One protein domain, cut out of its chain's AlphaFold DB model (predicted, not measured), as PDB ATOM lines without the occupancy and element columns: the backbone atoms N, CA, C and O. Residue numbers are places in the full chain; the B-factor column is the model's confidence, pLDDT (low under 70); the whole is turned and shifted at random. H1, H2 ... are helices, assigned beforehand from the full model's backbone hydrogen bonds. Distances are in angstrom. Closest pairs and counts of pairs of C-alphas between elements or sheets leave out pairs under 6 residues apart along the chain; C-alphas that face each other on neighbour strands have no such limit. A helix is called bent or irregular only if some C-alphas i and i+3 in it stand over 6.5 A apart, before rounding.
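Overview. This is residues 102 to 190 of the 214 residues of an uncharacterized protein of Legionella gratiana (UniProt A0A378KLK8). What shape do these atoms make? A bent helix, H5, and H3, packed side by side with both its arms, make one leg of an open V, with H4 at that leg's far end. Helix H1 is the other leg, a free arm joined through little H2 near the corner; residues 103 to 109, 112 to 128 and 130 to 136 stick out. What is it made of? The 89 printed residues, all-helix in class, hold five named helices in the order H1 to H5 and no named strand; the whole is extended, with a radius of gyration of the C-alphas of 18.9 A and spans of 49 by 37 by 27 A.

Along the chain. Where is the longest helix? H5, residues 166 to 188, was assigned as one helix by its hydrogen bonds but is bent: C-alphas 174 and 177 are 7.1 A apart. Arm H5a, residues 166 to 174, is 12.2 A long; H5b, residues 177 to 188, is 16.7 A and ends at C-alpha 188 (207.389, 281.854, 151.113). Where are the others? H3 is residues 145 to 153, 12.3 A; H4 156 to 161, 8.5 A; H2 129 to 134, 8.8 A; H1 108 to 125, 26.1 A, from C-alpha 108 (199.196, 313.373, 141.017).

Arrangement. What touches H5b? With residues 179 to 183 alone it touches H3, opposite ways at a shallow tilt of 24 degrees; the closest C-alphas, of Pro 146 and Ser 180, are 5.3 A apart. And H5a? It touches H3, closest at the C-alphas of Leu 153 and His 173, 7.1 A. H4 is close to H5a but not clearly touching: the closest C-alphas, of Thr 156 and Leu 169, are 7.8 A apart. What of H1, H2 and the backbones? H1 and H2 meet only through their link, and H2 and H3 are apart. In H1, H2, H3, H4, H5a and H5b every O i to N i+4 pair is within hydrogen-bond range.

Size, cuts and confidence. How large is it? The two C-alphas farthest apart, of Asn 105 and Asp 166, are 50.1 A apart. Are there cuts, long links or weak places? The printed part has no cut, no link is long, and no printed residue is under 70 in pLDDT.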
ATOM      1  N   LEU A 102     205.650 318.238 137.105       92.38
ATOM      2  CA  LEU A 102     205.066 318.308 138.447       92.38
ATOM      3  C   LEU A 102     205.472 319.574 139.211       92.38
ATOM      4  O   LEU A 102     204.687 320.069 140.015       92.38
ATOM      5  N   LYS A 103     206.672 320.113 138.957       93.31
ATOM      6  CA  LYS A 103     207.108 321.399 139.525       93.31
ATOM      7  C   LYS A 103     206.326 322.582 138.964       93.31
ATOM      8  O   LYS A 103     206.076 323.530 139.699       93.31
ATOM      9  N   THR A 104     205.983 322.549 137.678       90.94
ATOM     10  CA  THR A 104     205.203 323.617 137.039       90.94
ATOM     11  C   THR A 104     203.723 323.518 137.394       90.94
ATOM     12  O   THR A 104     203.089 324.533 137.668       90.94
ATOM     13  N   ASN A 105     203.164 322.307 137.385       89.75
ATOM     14  CA  ASN A 105     201.777 322.050 137.747       89.75
ATOM     15  C   ASN A 105     201.657 320.644 138.346       89.75
ATOM     16  O   ASN A 105     201.774 319.641 137.637       89.75
ATOM     17  N   PHE A 106     201.428 320.576 139.655       92.62
ATOM     18  CA  PHE A 106     201.356 319.306 140.363       92.62
ATOM     19  C   PHE A 106     200.076 318.547 139.993       92.62
ATOM     20  O   PHE A 106     198.973 318.940 140.368       92.62
ATOM     21  N   LYS A 107     200.246 317.440 139.264       91.44
ATOM     22  CA  LYS A 107     199.173 316.544 138.816       91.44
ATOM     23  C   LYS A 107     199.457 315.120 139.300       91.44
ATOM     24  O   LYS A 107     200.231 314.409 138.646       91.44
ATOM     25  N   PRO A 108     198.906 314.691 140.447       92.12
ATOM     26  CA  PRO A 108     199.196 313.373 141.017       92.12
ATOM     27  C   PRO A 108     198.789 312.219 140.088       92.12
ATOM     28  O   PRO A 108     199.368 311.134 140.158       92.12
ATOM     29  N   GLU A 109     197.858 312.451 139.165       94.62
ATOM     30  CA  GLU A 109     197.401 311.470 138.181       94.62
ATOM     31  C   GLU A 109     198.546 310.994 137.275       94.62
ATOM     32  O   GLU A 109     198.608 309.809 136.946       94.62
ATOM     33  N   LEU A 110     199.491 311.880 136.937       93.06
ATOM     34  CA  LEU A 110     200.662 311.542 136.121       93.06
ATOM     35  C   LEU A 110     201.628 310.614 136.867       93.06
ATOM     36  O   LEU A 110     202.203 309.703 136.273       93.06
ATOM     37  N   LEU A 111     201.776 310.798 138.182       92.31
ATOM     38  CA  LEU A 111     202.573 309.893 139.010       92.31
ATOM     39  C   LEU A 111     201.899 308.519 139.118       92.31
ATOM     40  O   LEU A 111     202.556 307.493 138.945       92.31
ATOM     41  N   CYS A 112     200.582 308.493 139.340       94.88
ATOM     42  CA  CYS A 112     199.800 307.256 139.341       94.88
ATOM     43  C   CYS A 112     199.915 306.508 138.006       94.88
ATOM     44  O   CYS A 112     200.030 305.282 137.992       94.88
ATOM     45  N   GLN A 113     199.902 307.232 136.888       94.25
ATOM     46  CA  GLN A 113     200.089 306.666 135.557       94.25
ATOM     47  C   GLN A 113     201.487 306.062 135.389       94.25
ATOM     48  O   GLN A 113     201.596 304.906 134.985       94.25
ATOM     49  N   ALA A 114     202.538 306.781 135.790       93.75
ATOM     50  CA  ALA A 114     203.906 306.269 135.752       93.75
ATOM     51  C   ALA A 114     204.064 304.970 136.562       93.75
ATOM     52  O   ALA A 114     204.642 303.998 136.073       93.75
ATOM     53  N   ILE A 115     203.497 304.918 137.774       94.75
ATOM     54  CA  ILE A 115     203.516 303.716 138.623       94.75
ATOM     55  C   ILE A 115     202.780 302.554 137.942       94.75
ATOM     56  O   ILE A 115     203.282 301.433 137.942       94.75
ATOM     57  N   LYS A 116     201.617 302.803 137.323       95.62
ATOM     58  CA  LYS A 116     200.864 301.770 136.588       95.62
ATOM     59  C   LYS A 116     201.635 301.232 135.381       95.62
ATOM     60  O   LYS A 116     201.610 300.024 135.144       95.62
ATOM     61  N   GLN A 117     202.325 302.097 134.639       93.62
ATOM     62  CA  GLN A 117     203.162 301.682 133.510       93.62
ATOM     63  C   GLN A 117     204.325 300.806 133.980       93.62
ATOM     64  O   GLN A 117     204.535 299.715 133.450       93.62
ATOM     65  N   TYR A 118     205.024 301.224 135.036       95.06
ATOM     66  CA  TYR A 118     206.111 300.431 135.601       95.06
ATOM     67  C   TYR A 118     205.621 299.089 136.166       95.06
ATOM     68  O   TYR A 118     206.190 298.047 135.847       95.06
ATOM     69  N   ALA A 119     204.501 299.076 136.894       95.19
ATOM     70  CA  ALA A 119     203.879 297.838 137.358       95.19
ATOM     71  C   ALA A 119     203.492 296.918 136.187       95.19
ATOM     72  O   ALA A 119     203.674 295.708 136.266       95.19
ATOM     73  N   THR A 120     203.013 297.473 135.071       94.94
ATOM     74  CA  THR A 120     202.702 296.692 133.862       94.94
ATOM     75  C   THR A 120     203.951 296.027 133.287       94.94
ATOM     76  O   THR A 120     203.895 294.851 132.929       94.94
ATOM     77  N   ILE A 121     205.083 296.736 133.241       94.81
ATOM     78  CA  ILE A 121     206.376 296.156 132.844       94.81
ATOM     79  C   ILE A 121     206.740 294.995 133.769       94.81
ATOM     80  O   ILE A 121     207.086 293.918 133.284       94.81
ATOM     81  N   GLN A 122     206.605 295.190 135.084       95.12
ATOM     82  CA  GLN A 122     206.917 294.155 136.062       95.12
ATOM     83  C   GLN A 122     206.066 292.901 135.838       95.12
ATOM     84  O   GLN A 122     206.609 291.831 135.565       95.12
ATOM     85  N   ARG A 123     204.736 293.063 135.809       95.56
ATOM     86  CA  ARG A 123     203.772 291.975 135.579       95.56
ATOM     87  C   ARG A 123     204.031 291.218 134.276       95.56
ATOM     88  O   ARG A 123     203.925 289.999 134.250       95.56
ATOM     89  N   ARG A 124     204.379 291.922 133.194       93.75
ATOM     90  CA  ARG A 124     204.691 291.299 131.897       93.75
ATOM     91  C   ARG A 124     206.013 290.526 131.908       93.75
ATOM     92  O   ARG A 124     206.187 289.631 131.091       93.75
ATOM     93  N   SER A 125     206.937 290.865 132.806       93.31
ATOM     94  CA  SER A 125     208.259 290.237 132.883       93.31
ATOM     95  C   SER A 125     208.316 288.973 133.750       93.31
ATOM     96  O   SER A 125     209.307 288.247 133.665       93.31
ATOM     97  N   GLU A 126     207.272 288.688 134.538       94.75
ATOM     98  CA  GLU A 126     207.253 287.613 135.551       94.75
ATOM     99  C   GLU A 126     207.583 286.228 134.979       94.75
ATOM    100  O   GLU A 126     208.303 285.442 135.593       94.75
ATOM    101  N   GLU A 127     207.114 285.936 133.766       90.50
ATOM    102  CA  GLU A 127     207.329 284.644 133.098       90.50
ATOM    103  C   GLU A 127     208.569 284.632 132.185       90.50
ATOM    104  O   GLU A 127     208.943 283.597 131.636       90.50
ATOM    105  N   CYS A 128     209.257 285.770 132.048       91.62
ATOM    106  CA  CYS A 128     210.334 285.971 131.074       91.62
ATOM    107  C   CYS A 128     211.697 286.281 131.715       91.62
ATOM    108  O   CYS A 128     212.593 286.820 131.063       91.62
ATOM    109  N   ILE A 129     211.897 285.908 132.981       93.06
ATOM    110  CA  ILE A 129     213.134 286.180 133.736       93.06
ATOM    111  C   ILE A 129     214.383 285.638 133.035       93.06
ATOM    112  O   ILE A 129     215.410 286.314 132.974       93.06
ATOM    113  N   ALA A 130     214.293 284.445 132.440       93.94
ATOM    114  CA  ALA A 130     215.408 283.832 131.722       93.94
ATOM    115  C   ALA A 130     215.920 284.701 130.557       93.94
ATOM    116  O   ALA A 130     217.112 284.666 130.252       93.94
ATOM    117  N   THR A 131     215.048 285.494 129.924       93.38
ATOM    118  CA  THR A 131     215.433 286.433 128.863       93.38
ATOM    119  C   THR A 131     216.352 287.520 129.413       93.38
ATOM    120  O   THR A 131     217.418 287.758 128.853       93.38
ATOM    121  N   PHE A 132     215.997 288.130 130.545       92.75
ATOM    122  CA  PHE A 132     216.789 289.200 131.155       92.75
ATOM    123  C   PHE A 132     218.118 288.702 131.731       92.75
ATOM    124  O   PHE A 132     219.144 289.357 131.555       92.75
ATOM    125  N   LEU A 133     218.135 287.509 132.331       93.69
ATOM    126  CA  LEU A 133     219.376 286.894 132.814       93.69
ATOM    127  C   LEU A 133     220.364 286.618 131.667       93.69
ATOM    128  O   LEU A 133     221.553 286.899 131.798       93.69
ATOM    129  N   LYS A 134     219.880 286.140 130.509       92.44
ATOM    130  CA  LYS A 134     220.716 285.946 129.305       92.44
ATOM    131  C   LYS A 134     221.284 287.255 128.751       92.44
ATOM    132  O   LYS A 134     222.341 287.234 128.129       92.44
ATOM    133  N   LEU A 135     220.603 288.377 128.984       90.75
ATOM    134  CA  LEU A 135     221.069 289.722 128.628       90.75
ATOM    135  C   LEU A 135     222.036 290.317 129.662       90.75
ATOM    136  O   LEU A 135     222.443 291.463 129.510       90.75
ATOM    137  N   GLY A 136     222.396 289.574 130.711       90.06
ATOM    138  CA  GLY A 136     223.359 290.024 131.714       90.06
ATOM    139  C   GLY A 136     222.767 290.883 132.830       90.06
ATOM    140  O   GLY A 136     223.527 291.552 133.530       90.06
ATOM    141  N   VAL A 137     221.442 290.870 133.027       91.75
ATOM    142  CA  VAL A 137     220.831 291.468 134.226       91.75
ATOM    143  C   VAL A 137     221.286 290.684 135.469       91.75
ATOM    144  O   VAL A 137     221.168 289.456 135.471       91.75
ATOM    145  N   PRO A 138     221.798 291.353 136.521       91.56
ATOM    146  CA  PRO A 138     222.186 290.720 137.767       91.56
ATOM    147  C   PRO A 138     221.038 289.928 138.377       91.56
ATOM    148  O   PRO A 138     219.912 290.411 138.498       91.56
ATOM    149  N   ASP A 139     221.347 288.708 138.793       94.19
ATOM    150  CA  ASP A 139     220.374 287.843 139.432       94.19
ATOM    151  C   ASP A 139     220.264 288.166 140.924       94.19
ATOM    152  O   ASP A 139     221.011 287.642 141.750       94.19
ATOM    153  N   TRP A 140     219.343 289.062 141.266       93.88
ATOM    154  CA  TRP A 140     219.069 289.487 142.644       93.88
ATOM    155  C   TRP A 140     217.803 288.855 143.228       93.88
ATOM    156  O   TRP A 140     217.222 289.385 144.176       93.88
ATOM    157  N   ARG A 141     217.373 287.713 142.676       95.38
ATOM    158  CA  ARG A 141     216.231 286.952 143.197       95.38
ATOM    159  C   ARG A 141     216.474 286.529 144.643       95.38
ATOM    160  O   ARG A 141     217.618 286.320 145.065       95.38
ATOM    161  N   LEU A 142     215.398 286.331 145.405       95.56
ATOM    162  CA  LEU A 142     215.480 286.066 146.851       95.56
ATOM    163  C   LEU A 142     216.323 284.831 147.201       95.56
ATOM    164  O   LEU A 142     216.945 284.784 148.262       95.56
ATOM    165  N   ASN A 143     216.376 283.835 146.314       94.81
ATOM    166  CA  ASN A 143     217.211 282.650 146.509       94.81
ATOM    167  C   ASN A 143     218.711 282.894 146.243       94.81
ATOM    168  O   ASN A 143     219.527 282.119 146.737       94.81
ATOM    169  N   GLN A 144     219.076 283.948 145.505       97.19
ATOM    170  CA  GLN A 144     220.464 284.328 145.225       97.19
ATOM    171  C   GLN A 144     221.037 285.277 146.275       97.19
ATOM    172  O   GLN A 144     222.223 285.189 146.599       97.19
ATOM    173  N   LEU A 145     220.207 286.168 146.829       96.69
ATOM    174  CA  LEU A 145     220.657 287.224 147.740       96.69
ATOM    175  C   LEU A 145     221.544 286.737 148.898       96.69
ATOM    176  O   LEU A 145     222.551 287.397 149.143       96.69
ATOM    177  N   PRO A 146     221.271 285.608 149.591       97.94
ATOM    178  CA  PRO A 146     222.154 285.135 150.660       97.94
ATOM    179  C   PRO A 146     223.589 284.866 150.182       97.94
ATOM    180  O   PRO A 146     224.544 285.241 150.856       97.94
ATOM    181  N   PHE A 147     223.750 284.285 148.990       97.38
ATOM    182  CA  PHE A 147     225.068 284.022 148.411       97.38
ATOM    183  C   PHE A 147     225.777 285.314 148.005       97.38
ATOM    184  O   PHE A 147     226.983 285.440 148.208       97.38
ATOM    185  N   LEU A 148     225.034 286.283 147.461       97.00
ATOM    186  CA  LEU A 148     225.566 287.599 147.099       97.00
ATOM    187  C   LEU A 148     225.999 288.398 148.334       97.00
ATOM    188  O   LEU A 148     227.051 289.032 148.313       97.00
ATOM    189  N   TYR A 149     225.222 288.319 149.415       97.50
ATOM    190  CA  TYR A 149     225.553 288.912 150.707       97.50
ATOM    191  C   TYR A 149     226.860 288.334 151.262       97.50
ATOM    192  O   TYR A 149     227.795 289.072 151.560       97.50
ATOM    193  N   ASP A 150     226.992 287.009 151.307       96.31
ATOM    194  CA  ASP A 150     228.239 286.388 151.763       96.31
ATOM    195  C   ASP A 150     229.414 286.676 150.815       96.31
ATOM    196  O   ASP A 150     230.560 286.789 151.256       96.31
ATOM    197  N   HIS A 151     229.154 286.803 149.509       96.25
ATOM    198  CA  HIS A 151     230.176 287.147 148.524       96.25
ATOM    199  C   HIS A 151     230.742 288.549 148.758       96.25
ATOM    200  O   HIS A 151     231.965 288.695 148.790       96.25
ATOM    201  N   ILE A 152     229.894 289.564 148.969       95.62
ATOM    202  CA  ILE A 152     230.379 290.925 149.235       95.62
ATOM    203  C   ILE A 152     231.131 290.994 150.568       95.62
ATOM    204  O   ILE A 152     232.189 291.613 150.631       95.62
ATOM    205  N   LEU A 153     230.685 290.274 151.605       96.25
ATOM    206  CA  LEU A 153     231.384 290.248 152.896       96.25
ATOM    207  C   LEU A 153     232.780 289.609 152.829       96.25
ATOM    208  O   LEU A 153     233.643 289.942 153.639       96.25
ATOM    209  N   LYS A 154     233.047 288.736 151.849       95.88
ATOM    210  CA  LYS A 154     234.399 288.198 151.609       95.88
ATOM    211  C   LYS A 154     235.356 289.233 151.017       95.88
ATOM    212  O   LYS A 154     236.567 289.046 151.105       95.88
ATOM    213  N   GLN A 155     234.850 290.330 150.455       96.69
ATOM    214  CA  GLN A 155     235.656 291.415 149.890       96.69
ATOM    215  C   GLN A 155     236.122 292.385 150.991       96.69
ATOM    216  O   GLN A 155     235.963 293.599 150.890       96.69
ATOM    217  N   THR A 156     236.703 291.852 152.068       95.00
ATOM    218  CA  THR A 156     237.026 292.609 153.291       95.00
ATOM    219  C   THR A 156     237.980 293.772 153.037       95.00
ATOM    220  O   THR A 156     237.774 294.846 153.590       95.00
ATOM    221  N   THR A 157     238.989 293.604 152.179       96.69
ATOM    222  CA  THR A 157     239.918 294.685 151.811       96.69
ATOM    223  C   THR A 157     239.191 295.862 151.166       96.69
ATOM    224  O   THR A 157     239.436 297.002 151.545       96.69
ATOM    225  N   PHE A 158     238.278 295.584 150.231       96.69
ATOM    226  CA  PHE A 158     237.456 296.607 149.585       96.69
ATOM    227  C   PHE A 158     236.534 297.285 150.602       96.69
ATOM    228  O   PHE A 158     236.554 298.502 150.735       96.69
ATOM    229  N   LEU A 159     235.806 296.503 151.399       97.12
ATOM    230  CA  LEU A 159     234.883 297.034 152.401       97.12
ATOM    231  C   LEU A 159     235.578 297.907 153.459       97.12
ATOM    232  O   LEU A 159     235.041 298.939 153.852       97.12
ATOM    233  N   LYS A 160     236.785 297.529 153.895       96.81
ATOM    234  CA  LYS A 160     237.599 298.346 154.806       96.81
ATOM    235  C   LYS A 160     238.082 299.637 154.154       96.81
ATOM    236  O   LYS A 160     238.107 300.667 154.820       96.81
ATOM    237  N   ALA A 161     238.458 299.592 152.876       97.50
ATOM    238  CA  ALA A 161     238.833 300.791 152.126       97.50
ATOM    239  C   ALA A 161     237.654 301.774 151.997       97.50
ATOM    240  O   ALA A 161     237.863 302.980 152.085       97.50
ATOM    241  N   GLU A 162     236.425 301.257 151.900       96.38
ATOM    242  CA  GLU A 162     235.178 302.038 151.919       96.38
ATOM    243  C   GLU A 162     234.726 302.456 153.337       96.38
ATOM    244  O   GLU A 162     233.669 303.063 153.505       96.38
ATOM    245  N   GLY A 163     235.522 302.162 154.371       96.94
ATOM    246  CA  GLY A 163     235.335 302.683 155.729       96.94
ATOM    247  C   GLY A 163     234.703 301.729 156.743       96.94
ATOM    248  O   GLY A 163     234.485 302.147 157.879       96.94
ATOM    249  N   LEU A 164     234.433 300.464 156.396       97.44
ATOM    250  CA  LEU A 164     233.903 299.502 157.372       97.44
ATOM    251  C   LEU A 164     234.973 299.094 158.390       97.44
ATOM    252  O   LEU A 164     236.076 298.664 158.041       97.44
ATOM    253  N   THR A 165     234.611 299.154 159.669       98.00
ATOM    254  CA  THR A 165     235.450 298.673 160.771       98.00
ATOM    255  C   THR A 165     235.391 297.150 160.909       98.00
ATOM    256  O   THR A 165     234.428 296.494 160.506       98.00
ATOM    257  N   ASP A 166     236.392 296.565 161.573       97.19
ATOM    258  CA  ASP A 166     236.395 295.133 161.908       97.19
ATOM    259  C   ASP A 166     235.166 294.708 162.723       97.19
ATOM    260  O   ASP A 166     234.608 293.630 162.512       97.19
ATOM    261  N   LYS A 167     234.697 295.579 163.622       97.94
ATOM    262  CA  LYS A 167     233.512 295.325 164.448       97.94
ATOM    263  C   LYS A 167     232.228 295.291 163.614       97.94
ATOM    264  O   LYS A 167     231.358 294.450 163.853       97.94
ATOM    265  N   GLU A 168     232.093 296.188 162.640       97.88
ATOM    266  CA  GLU A 168     230.946 296.202 161.722       97.88
ATOM    267  C   GLU A 168     230.964 294.988 160.798       97.88
ATOM    268  O   GLU A 168     229.937 294.327 160.656       97.88
ATOM    269  N   LEU A 169     232.129 294.619 160.256       97.38
ATOM    270  CA  LEU A 169     232.280 293.395 159.464       97.38
ATOM    271  C   LEU A 169     231.906 292.150 160.271       97.38
ATOM    272  O   LEU A 169     231.137 291.318 159.792       97.38
ATOM    273  N   GLN A 170     232.376 292.038 161.517       97.38
ATOM    274  CA  GLN A 170     231.992 290.938 162.405       97.38
ATOM    275  C   GLN A 170     230.474 290.904 162.643       97.38
ATOM    276  O   GLN A 170     229.869 289.831 162.637       97.38
ATOM    277  N   THR A 171     229.851 292.074 162.807       98.00
ATOM    278  CA  THR A 171     228.395 292.192 162.965       98.00
ATOM    279  C   THR A 171     227.659 291.729 161.706       98.00
ATOM    280  O   THR A 171     226.708 290.957 161.809       98.00
ATOM    281  N   LEU A 172     228.109 292.136 160.517       97.56
ATOM    282  CA  LEU A 172     227.523 291.716 159.242       97.56
ATOM    283  C   LEU A 172     227.657 290.201 159.029       97.56
ATOM    284  O   LEU A 172     226.679 289.534 158.698       97.56
ATOM    285  N   HIS A 173     228.824 289.624 159.324       97.06
ATOM    286  CA  HIS A 173     229.002 288.171 159.286       97.06
ATOM    287  C   HIS A 173     228.042 287.445 160.236       97.06
ATOM    288  O   HIS A 173     227.408 286.466 159.841       97.06
ATOM    289  N   ALA A 174     227.872 287.948 161.463       97.88
ATOM    290  CA  ALA A 174     226.933 287.380 162.428       97.88
ATOM    291  C   ALA A 174     225.459 287.504 161.989       97.88
ATOM    292  O   ALA A 174     224.622 286.706 162.415       97.88
ATOM    293  N   LEU A 175     225.126 288.471 161.124       98.06
ATOM    294  CA  LEU A 175     223.780 288.671 160.581       98.06
ATOM    295  C   LEU A 175     223.456 287.782 159.373       98.06
ATOM    296  O   LEU A 175     222.271 287.640 159.061       98.06
ATOM    297  N   SER A 176     224.441 287.145 158.730       97.25
ATOM    298  CA  SER A 176     224.218 286.306 157.538       97.25
ATOM    299  C   SER A 176     223.113 285.240 157.729       97.25
ATOM    300  O   SER A 176     222.183 285.192 156.912       97.25
ATOM    301  N   PRO A 177     223.063 284.469 158.843       98.00
ATOM    302  CA  PRO A 177     221.972 283.518 159.077       98.00
ATOM    303  C   PRO A 177     220.588 284.178 159.156       98.00
ATOM    304  O   PRO A 177     219.611 283.646 158.625       98.00
ATOM    305  N   LYS A 178     220.497 285.358 159.786       98.19
ATOM    306  CA  LYS A 178     219.244 286.119 159.906       98.19
ATOM    307  C   LYS A 178     218.798 286.660 158.548       98.19
ATOM    308  O   LYS A 178     217.620 286.545 158.216       98.19
ATOM    309  N   PHE A 179     219.728 287.194 157.760       98.12
ATOM    310  CA  PHE A 179     219.464 287.663 156.402       98.12
ATOM    311  C   PHE A 179     218.956 286.522 155.504       98.12
ATOM    312  O   PHE A 179     217.930 286.662 154.837       98.12
ATOM    313  N   SER A 180     219.598 285.349 155.569       98.12
ATOM    314  CA  SER A 180     219.152 284.144 154.856       98.12
ATOM    315  C   SER A 180     217.743 283.706 155.274       98.12
ATOM    316  O   SER A 180     216.903 283.410 154.419       98.12
ATOM    317  N   ALA A 181     217.443 283.709 156.577       98.25
ATOM    318  CA  ALA A 181     216.111 283.379 157.085       98.25
ATOM    319  C   ALA A 181     215.036 284.366 156.593       98.25
ATOM    320  O   ALA A 181     213.950 283.939 156.203       98.25
ATOM    321  N   GLN A 182     215.347 285.665 156.543       98.19
ATOM    322  CA  GLN A 182     214.443 286.687 156.004       98.19
ATOM    323  C   GLN A 182     214.202 286.508 154.500       98.19
ATOM    324  O   GLN A 182     213.053 286.580 154.067       98.19
ATOM    325  N   CYS A 183     215.237 286.197 153.714       98.06
ATOM    326  CA  CYS A 183     215.079 285.902 152.286       98.06
ATOM    327  C   CYS A 183     214.159 284.692 152.058       98.06
ATOM    328  O   CYS A 183     213.265 284.741 151.214       98.06
ATOM    329  N   LYS A 184     214.319 283.624 152.855       97.38
ATOM    330  CA  LYS A 184     213.442 282.438 152.806       97.38
ATOM    331  C   LYS A 184     212.000 282.763 153.198       97.38
ATOM    332  O   LYS A 184     211.074 282.281 152.551       97.38
ATOM    333  N   LEU A 185     211.807 283.587 154.230       97.62
ATOM    334  CA  LEU A 185     210.478 284.046 154.634       97.62
ATOM    335  C   LEU A 185     209.806 284.839 153.507       97.62
ATOM    336  O   LEU A 185     208.664 284.549 153.166       97.62
ATOM    337  N   LEU A 186     210.518 285.781 152.883       97.19
ATOM    338  CA  LEU A 186     209.993 286.554 151.755       97.19
ATOM    339  C   LEU A 186     209.634 285.652 150.565       97.19
ATOM    340  O   LEU A 186     208.559 285.795 149.985       97.19
ATOM    341  N   ALA A 187     210.473 284.658 150.265       96.38
ATOM    342  CA  ALA A 187     210.204 283.696 149.199       96.38
ATOM    343  C   ALA A 187     208.940 282.856 149.475       96.38
ATOM    344  O   ALA A 187     208.245 282.458 148.540       96.38
ATOM    345  N   SER A 188     208.590 282.623 150.747       97.06
ATOM    346  CA  SER A 188     207.389 281.854 151.113       97.06
ATOM    347  C   SER A 188     206.067 282.523 150.713       97.06
ATOM    348  O   SER A 188     205.076 281.818 150.520       97.06
ATOM    349  N   PHE A 189     206.053 283.848 150.510       97.44
ATOM    350  CA  PHE A 189     204.874 284.571 150.021       97.44
ATOM    351  C   PHE A 189     204.600 284.346 148.529       97.44
ATOM    352  O   PHE A 189     203.534 284.730 148.053       97.44
ATOM    353  N   LYS A 190     205.528 283.711 147.794       94.38
ATOM    354  CA  LYS A 190     205.388 283.370 146.365       94.38
ATOM    355  C   LYS A 190     205.050 284.575 145.480       94.38
ATOM    356  O   LYS A 190     204.323 284.442 144.498       94.38
TER     357      LYS A 190